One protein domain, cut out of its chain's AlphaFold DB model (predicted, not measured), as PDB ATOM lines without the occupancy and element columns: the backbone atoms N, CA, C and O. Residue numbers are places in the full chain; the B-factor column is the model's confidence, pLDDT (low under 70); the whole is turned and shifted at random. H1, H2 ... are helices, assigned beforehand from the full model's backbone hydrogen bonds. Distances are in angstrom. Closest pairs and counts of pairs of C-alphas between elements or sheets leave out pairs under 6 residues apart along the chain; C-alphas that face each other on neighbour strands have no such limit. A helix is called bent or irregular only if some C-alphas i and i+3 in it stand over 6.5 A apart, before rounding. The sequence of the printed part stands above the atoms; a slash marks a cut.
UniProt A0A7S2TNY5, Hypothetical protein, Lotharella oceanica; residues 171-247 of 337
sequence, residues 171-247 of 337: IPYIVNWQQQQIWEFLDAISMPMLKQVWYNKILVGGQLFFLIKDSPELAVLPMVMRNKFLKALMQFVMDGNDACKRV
ATOM      1  N   ILE A 171     -43.591  13.022  19.883       58.09
ATOM      2  CA  ILE A 171     -42.263  12.667  20.382       58.09
ATOM      3  C   ILE A 171     -42.132  13.041  21.870       58.09
ATOM      4  O   ILE A 171     -41.779  12.149  22.630       58.09
ATOM      5  N   PRO A 172     -42.540  14.236  22.358       55.59
ATOM      6  CA  PRO A 172     -42.421  14.566  23.783       55.59
ATOM      7  C   PRO A 172     -43.277  13.686  24.711       55.59
ATOM      8  O   PRO A 172     -42.876  13.411  25.838       55.59
ATOM      9  N   TYR A 173     -44.447  13.223  24.251       69.50
ATOM     10  CA  TYR A 173     -45.343  12.390  25.061       69.50
ATOM     11  C   TYR A 173     -44.851  10.948  25.132       69.50
ATOM     12  O   TYR A 173     -44.812  10.360  26.211       69.50
ATOM     13  N   ILE A 174     -44.421  10.403  23.988       76.38
ATOM     14  CA  ILE A 174     -43.810   9.075  23.944       76.38
ATOM     15  C   ILE A 174     -42.509   9.092  24.720       76.38
ATOM     16  O   ILE A 174     -42.266   8.126  25.412       76.38
ATOM     17  N   VAL A 175     -41.720  10.172  24.693       79.12
ATOM     18  CA  VAL A 175     -40.453  10.271  25.439       79.12
ATOM     19  C   VAL A 175     -40.637  10.036  26.945       79.12
ATOM     20  O   VAL A 175     -39.773   9.429  27.577       79.12
ATOM     21  N   ASN A 176     -41.784  10.433  27.497       81.50
ATOM     22  CA  ASN A 176     -42.098  10.292  28.920       81.50
ATOM     23  C   ASN A 176     -42.804   8.977  29.277       81.50
ATOM     24  O   ASN A 176     -43.207   8.799  30.429       81.50
ATOM     25  N   TRP A 177     -42.981   8.061  28.322       87.88
ATOM     26  CA  TRP A 177     -43.627   6.788  28.609       87.88
ATOM     27  C   TRP A 177     -42.852   5.965  29.626       87.88
ATOM     28  O   TRP A 177     -41.641   5.763  29.508       87.88
ATOM     29  N   GLN A 178     -43.588   5.442  30.601       90.44
ATOM     30  CA  GLN A 178     -43.077   4.418  31.500       90.44
ATOM     31  C   GLN A 178     -43.154   3.038  30.843       90.44
ATOM     32  O   GLN A 178     -43.945   2.807  29.927       90.44
ATOM     33  N   GLN A 179     -42.362   2.097  31.355       90.25
ATOM     34  CA  GLN A 179     -42.270   0.734  30.829       90.25
ATOM     35  C   GLN A 179     -43.643   0.047  30.706       90.25
ATOM     36  O   GLN A 179     -43.913  -0.610  29.704       90.25
ATOM     37  N   GLN A 180     -44.547   0.277  31.664       91.56
ATOM     38  CA  GLN A 180     -45.914  -0.247  31.616       91.56
ATOM     39  C   GLN A 180     -46.716   0.282  30.414       91.56
ATOM     40  O   GLN A 180     -47.382  -0.494  29.738       91.56
ATOM     41  N   GLN A 181     -46.603   1.571  30.090       89.44
ATOM     42  CA  GLN A 181     -47.299   2.168  28.942       89.44
ATOM     43  C   GLN A 181     -46.747   1.636  27.615       89.44
ATOM     44  O   GLN A 181     -47.500   1.396  26.673       89.44
ATOM     45  N   ILE A 182     -45.436   1.383  27.553       90.44
ATOM     46  CA  ILE A 182     -44.805   0.721  26.404       90.44
ATOM     47  C   ILE A 182     -45.358  -0.699  26.252       90.44
ATOM     48  O   ILE A 182     -45.664  -1.128  25.140       90.44
ATOM     49  N   TRP A 183     -45.526  -1.433  27.351       93.81
ATOM     50  CA  TRP A 183     -46.109  -2.770  27.317       93.81
ATOM     51  C   TRP A 183     -47.571  -2.771  26.867       93.81
ATOM     52  O   TRP A 183     -47.933  -3.590  26.025       93.81
ATOM     53  N   GLU A 184     -48.395  -1.859  27.373       90.56
ATOM     54  CA  GLU A 184     -49.792  -1.711  26.942       90.56
ATOM     55  C   GLU A 184     -49.879  -1.376  25.446       90.56
ATOM     56  O   GLU A 184     -50.676  -1.965  24.714       90.56
ATOM     57  N   PHE A 185     -48.994  -0.503  24.955       91.44
ATOM     58  CA  PHE A 185     -48.884  -0.208  23.528       91.44
ATOM     59  C   PHE A 185     -48.518  -1.449  22.701       91.44
ATOM     60  O   PHE A 185     -49.139  -1.707  21.669       91.44
ATOM     61  N   LEU A 186     -47.543  -2.247  23.153       92.50
ATOM     62  CA  LEU A 186     -47.135  -3.476  22.464       92.50
ATOM     63  C   LEU A 186     -48.253  -4.529  22.413       92.50
ATOM     64  O   LEU A 186     -48.388  -5.220  21.400       92.50
ATOM     65  N   ASP A 187     -49.077  -4.635  23.458       92.00
ATOM     66  CA  ASP A 187     -50.263  -5.501  23.435       92.00
ATOM     67  C   ASP A 187     -51.298  -5.001  22.433       92.00
ATOM     68  O   ASP A 187     -51.819  -5.787  21.638       92.00
ATOM     69  N   ALA A 188     -51.554  -3.689  22.419       90.19
ATOM     70  CA  ALA A 188     -52.539  -3.076  21.535       90.19
ATOM     71  C   ALA A 188     -52.227  -3.311  20.047       90.19
ATOM     72  O   ALA A 188     -53.137  -3.490  19.240       90.19
ATOM     73  N   ILE A 189     -50.945  -3.374  19.674       92.25
ATOM     74  CA  ILE A 189     -50.507  -3.659  18.293       92.25
ATOM     75  C   ILE A 189     -50.304  -5.162  18.016       92.25
ATOM     76  O   ILE A 189     -49.862  -5.552  16.924       92.25
ATOM     77  N   SER A 190     -50.638  -6.007  18.998       93.94
ATOM     78  CA  SER A 190     -50.482  -7.464  18.988       93.94
ATOM     79  C   SER A 190     -49.034  -7.902  18.733       93.94
ATOM     80  O   SER A 190     -48.765  -8.696  17.829       93.94
ATOM     81  N   MET A 191     -48.090  -7.359  19.509       92.19
ATOM     82  CA  MET A 191     -46.658  -7.693  19.450       92.19
ATOM     83  C   MET A 191     -46.096  -8.169  20.799       92.19
ATOM     84  O   MET A 191     -45.140  -7.586  21.319       92.19
ATOM     85  N   PRO A 192     -46.621  -9.270  21.364       91.44
ATOM     86  CA  PRO A 192     -46.156  -9.778  22.653       91.44
ATOM     87  C   PRO A 192     -44.696 -10.263  22.619       91.44
ATOM     88  O   PRO A 192     -44.010 -10.198  23.633       91.44
ATOM     89  N   MET A 193     -44.170 -10.686  21.461       89.00
ATOM     90  CA  MET A 193     -42.769 -11.123  21.356       89.00
ATOM     91  C   MET A 193     -41.770  -9.996  21.642       89.00
ATOM     92  O   MET A 193     -40.737 -10.239  22.259       89.00
ATOM     93  N   LEU A 194     -42.089  -8.749  21.272       89.19
ATOM     94  CA  LEU A 194     -41.244  -7.598  21.606       89.19
ATOM     95  C   LEU A 194     -41.167  -7.363  23.115       89.19
ATOM     96  O   LEU A 194     -40.120  -6.952  23.610       89.19
ATOM     97  N   LYS A 195     -42.230  -7.688  23.863       89.94
ATOM     98  CA  LYS A 195     -42.175  -7.644  25.326       89.94
ATOM     99  C   LYS A 195     -41.159  -8.623  25.874       89.94
ATOM    100  O   LYS A 195     -40.442  -8.248  26.782       89.94
ATOM    101  N   GLN A 196     -41.079  -9.837  25.328       87.81
ATOM    102  CA  GLN A 196     -40.096 -10.829  25.772       87.81
ATOM    103  C   GLN A 196     -38.669 -10.374  25.455       87.81
ATOM    104  O   GLN A 196     -37.816 -10.392  26.338       87.81
ATOM    105  N   VAL A 197     -38.432  -9.884  24.232       87.50
ATOM    106  CA  VAL A 197     -37.116  -9.375  23.803       87.50
ATOM    107  C   VAL A 197     -36.661  -8.192  24.665       87.50
ATOM    108  O   VAL A 197     -35.474  -8.048  24.955       87.50
ATOM    109  N   TRP A 198     -37.597  -7.353  25.110       90.06
ATOM    110  CA  TRP A 198     -37.300  -6.160  25.902       90.06
ATOM    111  C   TRP A 198     -37.610  -6.286  27.396       90.06
ATOM    112  O   TRP A 198     -37.440  -5.311  28.119       90.06
ATOM    113  N   TYR A 199     -38.024  -7.457  27.888       88.44
ATOM    114  CA  TYR A 199     -38.474  -7.629  29.277       88.44
ATOM    115  C   TYR A 199     -37.379  -7.252  30.280       88.44
ATOM    116  O   TYR A 199     -37.628  -6.554  31.260       88.44
ATOM    117  N   ASN A 200     -36.142  -7.644  29.969       85.88
ATOM    118  CA  ASN A 200     -34.967  -7.390  30.801       85.88
ATOM    119  C   ASN A 200     -34.384  -5.980  30.620       85.88
ATOM    120  O   ASN A 200     -33.399  -5.636  31.270       85.88
ATOM    121  N   LYS A 201     -34.952  -5.163  29.725       85.38
ATOM    122  CA  LYS A 201     -34.511  -3.788  29.501       85.38
ATOM    123  C   LYS A 201     -35.491  -2.833  30.160       85.38
ATOM    124  O   LYS A 201     -36.691  -2.872  29.897       85.38
ATOM    125  N   ILE A 202     -34.963  -1.927  30.976       83.12
ATOM    126  CA  ILE A 202     -35.729  -0.775  31.446       83.12
ATOM    127  C   ILE A 202     -35.896   0.144  30.243       83.12
ATOM    128  O   ILE A 202     -34.990   0.903  29.913       83.12
ATOM    129  N   LEU A 203     -37.029   0.016  29.558       85.12
ATOM    130  CA  LEU A 203     -37.393   0.909  28.473       85.12
ATOM    131  C   LEU A 203     -38.091   2.131  29.044       85.12
ATOM    132  O   LEU A 203     -39.164   2.033  29.640       85.12
ATOM    133  N   VAL A 204     -37.486   3.287  28.803       85.25
ATOM    134  CA  VAL A 204     -38.165   4.574  28.932       85.25
ATOM    135  C   VAL A 204     -38.567   5.031  27.541       85.25
ATOM    136  O   VAL A 204     -37.888   4.762  26.551       85.25
ATOM    137  N   GLY A 205     -39.678   5.739  27.462       82.88
ATOM    138  CA  GLY A 205     -40.249   6.245  26.235       82.88
ATOM    139  C   GLY A 205     -39.278   6.926  25.266       82.88
ATOM    140  O   GLY A 205     -39.333   6.699  24.057       82.88
ATOM    141  N   GLY A 206     -38.314   7.693  25.788       80.44
ATOM    142  CA  GLY A 206     -37.274   8.322  24.971       80.44
ATOM    143  C   GLY A 206     -36.394   7.301  24.252       80.44
ATOM    144  O   GLY A 206     -36.067   7.479  23.081       80.44
ATOM    145  N   GLN A 207     -36.078   6.184  24.908       81.50
ATOM    146  CA  GLN A 207     -35.295   5.095  24.320       81.50
ATOM    147  C   GLN A 207     -36.080   4.334  23.254       81.50
ATOM    148  O   GLN A 207     -35.484   3.911  22.268       81.50
ATOM    149  N   LEU A 208     -37.405   4.210  23.399       81.69
ATOM    150  CA  LEU A 208     -38.256   3.597  22.374       81.69
ATOM    151  C   LEU A 208     -38.091   4.305  21.020       81.69
ATOM    152  O   LEU A 208     -38.094   3.653  19.979       81.69
ATOM    153  N   PHE A 209     -37.884   5.626  21.039       71.19
ATOM    154  CA  PHE A 209     -37.667   6.423  19.835       71.19
ATOM    155  C   PHE A 209     -36.274   6.211  19.221       71.19
ATOM    156  O   PHE A 209     -36.151   6.088  18.004       71.19
ATOM    157  N   PHE A 210     -35.225   6.104  20.043       77.00
ATOM    158  CA  PHE A 210     -33.861   5.840  19.560       77.00
ATOM    159  C   PHE A 210     -33.677   4.413  19.038       77.00
ATOM    160  O   PHE A 210     -32.922   4.197  18.090       77.00
ATOM    161  N   LEU A 211     -34.408   3.448  19.595       74.38
ATOM    162  CA  LEU A 211     -34.351   2.058  19.151       74.38
ATOM    163  C   LEU A 211     -34.826   1.897  17.696       74.38
ATOM    164  O   LEU A 211     -34.319   1.051  16.975       74.38
ATOM    165  N   ILE A 212     -35.731   2.743  17.204       73.69
ATOM    166  CA  ILE A 212     -36.291   2.632  15.845       73.69
ATOM    167  C   ILE A 212     -35.230   2.670  14.743       73.69
ATOM    168  O   ILE A 212     -35.374   1.971  13.738       73.69
ATOM    169  N   LYS A 213     -34.205   3.512  14.899       65.62
ATOM    170  CA  LYS A 213     -33.281   3.810  13.805       65.62
ATOM    171  C   LYS A 213     -32.186   2.753  13.675       65.62
ATOM    172  O   LYS A 213     -31.929   2.309  12.563       65.62
ATOM    173  N   ASP A 214     -31.625   2.310  14.802       71.56
ATOM    174  CA  ASP A 214     -30.391   1.512  14.820       71.56
ATOM    175  C   ASP A 214     -30.396   0.374  15.866       71.56
ATOM    176  O   ASP A 214     -29.342  -0.147  16.223       71.56
ATOM    177  N   SER A 215     -31.560  -0.040  16.387       81.81
ATOM    178  CA  SER A 215     -31.625  -1.147  17.356       81.81
ATOM    179  C   SER A 215     -31.301  -2.491  16.693       81.81
ATOM    180  O   SER A 215     -32.074  -2.952  15.839       81.81
ATOM    181  N   PRO A 216     -30.231  -3.189  17.119       82.06
ATOM    182  CA  PRO A 216     -29.976  -4.559  16.683       82.06
ATOM    183  C   PRO A 216     -31.114  -5.506  17.097       82.06
ATOM    184  O   PRO A 216     -31.352  -6.512  16.441       82.06
ATOM    185  N   GLU A 217     -31.888  -5.174  18.129       82.19
ATOM    186  CA  GLU A 217     -33.034  -5.971  18.574       82.19
ATOM    187  C   GLU A 217     -34.214  -5.893  17.598       82.19
ATOM    188  O   GLU A 217     -34.850  -6.905  17.305       82.19
ATOM    189  N   LEU A 218     -34.476  -4.713  17.026       83.56
ATOM    190  CA  LEU A 218     -35.410  -4.581  15.905       83.56
ATOM    191  C   LEU A 218     -34.860  -5.255  14.643       83.56
ATOM    192  O   LEU A 218     -35.658  -5.693  13.806       83.56
ATOM    193  N   ALA A 219     -33.529  -5.375  14.513       85.31
ATOM    194  CA  ALA A 219     -32.873  -6.056  13.398       85.31
ATOM    195  C   ALA A 219     -33.243  -7.549  13.312       85.31
ATOM    196  O   ALA A 219     -33.450  -8.053  12.209       85.31
ATOM    197  N   VAL A 220     -33.401  -8.210  14.466       86.88
ATOM    198  CA  VAL A 220     -33.772  -9.636  14.581       86.88
ATOM    199  C   VAL A 220     -35.230  -9.894  14.179       86.88
ATOM    200  O   VAL A 220     -35.583 -11.004  13.783       86.88
ATOM    201  N   LEU A 221     -36.099  -8.880  14.237       86.50
ATOM    202  CA  LEU A 221     -37.492  -9.053  13.835       86.50
ATOM    203  C   LEU A 221     -37.631  -9.224  12.315       86.50
ATOM    204  O   LEU A 221     -37.036  -8.447  11.555       86.50
ATOM    205  N   PRO A 222     -38.521 -10.132  11.860       92.81
ATOM    206  CA  PRO A 222     -38.944 -10.190  10.470       92.81
ATOM    207  C   PRO A 222     -39.385  -8.813   9.971       92.81
ATOM    208  O   PRO A 222     -40.100  -8.082  10.666       92.81
ATOM    209  N   MET A 223     -39.008  -8.480   8.736       91.06
ATOM    210  CA  MET A 223     -39.250  -7.160   8.140       91.06
ATOM    211  C   MET A 223     -40.728  -6.736   8.213       91.06
ATOM    212  O   MET A 223     -41.031  -5.576   8.479       91.06
ATOM    213  N   VAL A 224     -41.655  -7.689   8.065       92.06
ATOM    214  CA  VAL A 224     -43.106  -7.461   8.176       92.06
ATOM    215  C   VAL A 224     -43.502  -6.969   9.574       92.06
ATOM    216  O   VAL A 224     -44.272  -6.016   9.696       92.06
ATOM    217  N   MET A 225     -42.951  -7.570  10.633       90.69
ATOM    218  CA  MET A 225     -43.223  -7.147  12.008       90.69
ATOM    219  C   MET A 225     -42.578  -5.799  12.311       90.69
ATOM    220  O   MET A 225     -43.238  -4.934  12.880       90.69
ATOM    221  N   ARG A 226     -41.341  -5.564  11.859       89.62
ATOM    222  CA  ARG A 226     -40.705  -4.249  12.005       89.62
ATOM    223  C   ARG A 226     -41.552  -3.151  11.360       89.62
ATOM    224  O   ARG A 226     -41.861  -2.157  12.006       89.62
ATOM    225  N   ASN A 227     -42.009  -3.362  10.128       91.06
ATOM    226  CA  ASN A 227     -42.845  -2.389   9.424       91.06
ATOM    227  C   ASN A 227     -44.197  -2.177  10.114       91.06
ATOM    228  O   ASN A 227     -44.660  -1.042  10.204       91.06
ATOM    229  N   LYS A 228     -44.820  -3.239  10.644       90.69
ATOM    230  CA  LYS A 228     -46.060  -3.127  11.424       90.69
ATOM    231  C   LYS A 228     -45.846  -2.311  12.706       90.69
ATOM    232  O   LYS A 228     -46.673  -1.452  12.999       90.69
ATOM    233  N   PHE A 229     -44.736  -2.523  13.417       91.38
ATOM    234  CA  PHE A 229     -44.376  -1.765  14.620       91.38
ATOM    235  C   PHE A 229     -44.179  -0.285  14.292       91.38
ATOM    236  O   PHE A 229     -44.828   0.569  14.890       91.38
ATOM    237  N   LEU A 230     -43.347   0.016  13.289       90.12
ATOM    238  CA  LEU A 230     -43.067   1.388  12.865       90.12
ATOM    239  C   LEU A 230     -44.326   2.103  12.394       90.12
ATOM    240  O   LEU A 230     -44.566   3.239  12.791       90.12
ATOM    241  N   LYS A 231     -45.166   1.429  11.601       89.56
ATOM    242  CA  LYS A 231     -46.433   1.994  11.141       89.56
ATOM    243  C   LYS A 231     -47.363   2.286  12.312       89.56
ATOM    244  O   LYS A 231     -47.929   3.369  12.349       89.56
ATOM    245  N   ALA A 232     -47.504   1.370  13.268       89.44
ATOM    246  CA  ALA A 232     -48.362   1.582  14.429       89.44
ATOM    247  C   ALA A 232     -47.829   2.679  15.360       89.44
ATOM    248  O   ALA A 232     -48.606   3.469  15.884       89.44
ATOM    249  N   LEU A 233     -46.510   2.772  15.524       88.25
ATOM    250  CA  LEU A 233     -45.880   3.819  16.317       88.25
ATOM    251  C   LEU A 233     -46.014   5.187  15.644       88.25
ATOM    252  O   LEU A 233     -46.413   6.144  16.298       88.25
ATOM    253  N   MET A 234     -45.760   5.283  14.336       85.25
ATOM    254  CA  MET A 234     -46.012   6.504  13.566       85.25
ATOM    255  C   MET A 234     -47.491   6.882  13.595       85.25
ATOM    256  O   MET A 234     -47.817   8.042  13.810       85.25
ATOM    257  N   GLN A 235     -48.390   5.910  13.436       84.88
ATOM    258  CA  GLN A 235     -49.827   6.135  13.529       84.88
ATOM    259  C   GLN A 235     -50.207   6.660  14.914       84.88
ATOM    260  O   GLN A 235     -50.920   7.645  15.005       84.88
ATOM    261  N   PHE A 236     -49.665   6.088  15.991       84.12
ATOM    262  CA  PHE A 236     -49.884   6.582  17.349       84.12
ATOM    263  C   PHE A 236     -49.346   8.008  17.546       84.12
ATOM    264  O   PHE A 236     -49.992   8.843  18.187       84.12
ATOM    265  N   VAL A 237     -48.173   8.304  16.976       82.31
ATOM    266  CA  VAL A 237     -47.593   9.651  16.978       82.31
ATOM    267  C   VAL A 237     -48.520  10.644  16.273       82.31
ATOM    268  O   VAL A 237     -48.688  11.757  16.769       82.31
ATOM    269  N   MET A 238     -49.129  10.243  15.154       75.69
ATOM    270  CA  MET A 238     -50.022  11.079  14.346       75.69
ATOM    271  C   MET A 238     -51.432  11.208  14.951       75.69
ATOM    272  O   MET A 238     -51.884  12.320  15.196       75.69
ATOM    273  N   ASP A 239     -52.104  10.100  15.269       73.94
ATOM    274  CA  ASP A 239     -53.466  10.059  15.847       73.94
ATOM    275  C   ASP A 239     -53.536  10.701  17.227       73.94
ATOM    276  O   ASP A 239     -54.578  11.169  17.700       73.94
ATOM    277  N   GLY A 240     -52.397  10.732  17.899       63.28
ATOM    278  CA  GLY A 240     -52.253  11.397  19.159       63.28
ATOM    279  C   GLY A 240     -52.541  12.902  19.137       63.28
ATOM    280  O   GLY A 240     -52.995  13.452  20.147       63.28
ATOM    281  N   ASN A 241     -52.344  13.547  17.992       56.66
ATOM    282  CA  ASN A 241     -52.715  14.942  17.763       56.66
ATOM    283  C   ASN A 241     -54.244  15.123  17.911       56.66
ATOM    284  O   ASN A 241     -54.731  16.021  18.601       56.66
ATOM    285  N   ASP A 242     -55.034  14.161  17.426       59.97
ATOM    286  CA  ASP A 242     -56.497  14.204  17.538       59.97
ATOM    287  C   ASP A 242     -57.020  13.789  18.917       59.97
ATOM    288  O   ASP A 242     -58.124  14.165  19.317       59.97
ATOM    289  N   ALA A 243     -56.247  13.033  19.695       56.34
ATOM    290  CA  ALA A 243     -56.582  12.775  21.092       56.34
ATOM    291  C   ALA A 243     -56.345  14.013  21.980       56.34
ATOM    292  O   ALA A 243     -57.184  14.292  22.833       56.34
ATOM    293  N   CYS A 244     -55.300  14.819  21.747       57.72
ATOM    294  CA  CYS A 244     -55.114  16.087  22.474       57.72
ATOM    295  C   CYS A 244     -56.244  17.090  22.194       57.72
ATOM    296  O   CYS A 244     -56.781  17.681  23.134       57.72
ATOM    297  N   LYS A 245     -56.689  17.196  20.934       64.00
ATOM    298  CA  LYS A 245     -57.884  17.980  20.557       64.00
ATOM    299  C   LYS A 245     -59.171  17.469  21.209       64.00
ATOM    300  O   LYS A 245     -60.114  18.229  21.412       64.00
ATOM    301  N   ARG A 246     -59.243  16.174  21.534       67.50
ATOM    302  CA  ARG A 246     -60.394  15.607  22.251       67.50
ATOM    303  C   ARG A 246     -60.390  15.980  23.731       67.50
ATOM    304  O   ARG A 246     -61.473  16.233  24.259       67.50
ATOM    305  N   VAL A 247     -59.215  16.059  24.362       82.50
ATOM    306  CA  VAL A 247     -59.055  16.367  25.796       82.50
ATOM    307  C   VAL A 247     -59.267  17.846  26.103       82.50
ATOM    308  O   VAL A 247     -59.938  18.155  27.081       82.50
TER     309      VAL A 247
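Overview. This is residues 171 to 247 of the 337 residues of the protein "Hypothetical protein" of Lotharella oceanica (UniProt A0A7S2TNY5). One long helix, H6, runs along one side of a cluster of five shorter helices, and its last residues, 241 to 247, stick out past the cluster as a free end. In the cluster the hairpin of H2 and H3 lies to one side and H4, with the short H1 at its beginning, to the other, while H5 sits where the backbone turns back into H6. The printed part has 77 residues with six named helices, in the order H1 to H6 along the chain, and no named strand; the class is all helix. The whole is compact, with a radius of gyration of the C-alphas of 12.3 A, and its C-alphas span 37 by 25 by 21 A, the free end of H6 adding to the longest span.

Along the chain. H1 is residues 171 to 175, and its first C-alpha, that of Ile 171, is at (-42.263, 12.667, 20.382). H2 is residues 179 to 188, 14.4 A from first to last C-alpha. H3, residues 192 to 198, measures 10.1 A. H4 is residues 205 to 214, 15.8 A long, with C-alpha 205 at (-40.249, 6.245, 26.235). H4 is neither bent nor irregular, but only just: C-alphas 210 and 213 are 6.1 A apart. H5 is the five residues 216 to 220. H6 is residues 223 to 247, the longest helix with 25 residues and 35.5 A from first to last C-alpha; it has a kink of 34 degrees near residue 241 and ends with C-alpha 247 at (-59.055, 16.367, 25.796).

Arrangement. H1 touches H4, the closest C-alphas being those of Val 175 and Gly 206, 3.8 A apart. H2 and H3 form a helical hairpin: they touch at a shallow tilt of 28 degrees and run opposite ways, with the C-alphas of Leu 186 and Pro 192 closest at 6.4 A. H2 and H4 are close but not clearly touching, at a steep tilt of 63 degrees and the same way; their closest C-alphas, of Ile 182 and Gly 205, are 7.2 A apart. H5 is close to but not clearly touching H3, with the C-alphas of Val 197 and Glu 217 closest at 7.5 A. It stands likewise to H4, through the C-alphas of Ile 212 and Leu 218 at 7.3 A, and to H6, through those of Leu 218 and Arg 226 at 6.6 A. H6 and H4 are also close but not clearly touching, the C-alphas of Ile 212 and Leu 230 being closest at 7.5 A; they run opposite ways at a tilt of 35.4 degrees, only just steep. H1 and H6 are close but not clearly touching, with the C-alphas of Ile 171 and Val 237 closest at 7.0 A. H2 and H6 are near each other, while H3 and H6 are apart. In H1, H2, H3 and H5 every O i to N i+4 pair is within hydrogen-bond range; in H6 19 of 21 are, and in H4 2 of 6, beside 4 of 7 O i to N i+3 pairs.

Size, cuts and confidence. The two C-alphas farthest apart in the domain, those of Val 220 and Val 247, are 38.0 A apart, and the first and last printed C-alphas are 18.0 A apart. The printed part has no cut. The link from H3 to H4, six residues, is short; the other four links are tight. Residues 241 to 247, which belong to H6, stand free. The mean pLDDT of the printed part is 82.6; residues 171 to 173, residue 213 and residues 240 to 246 are under 70.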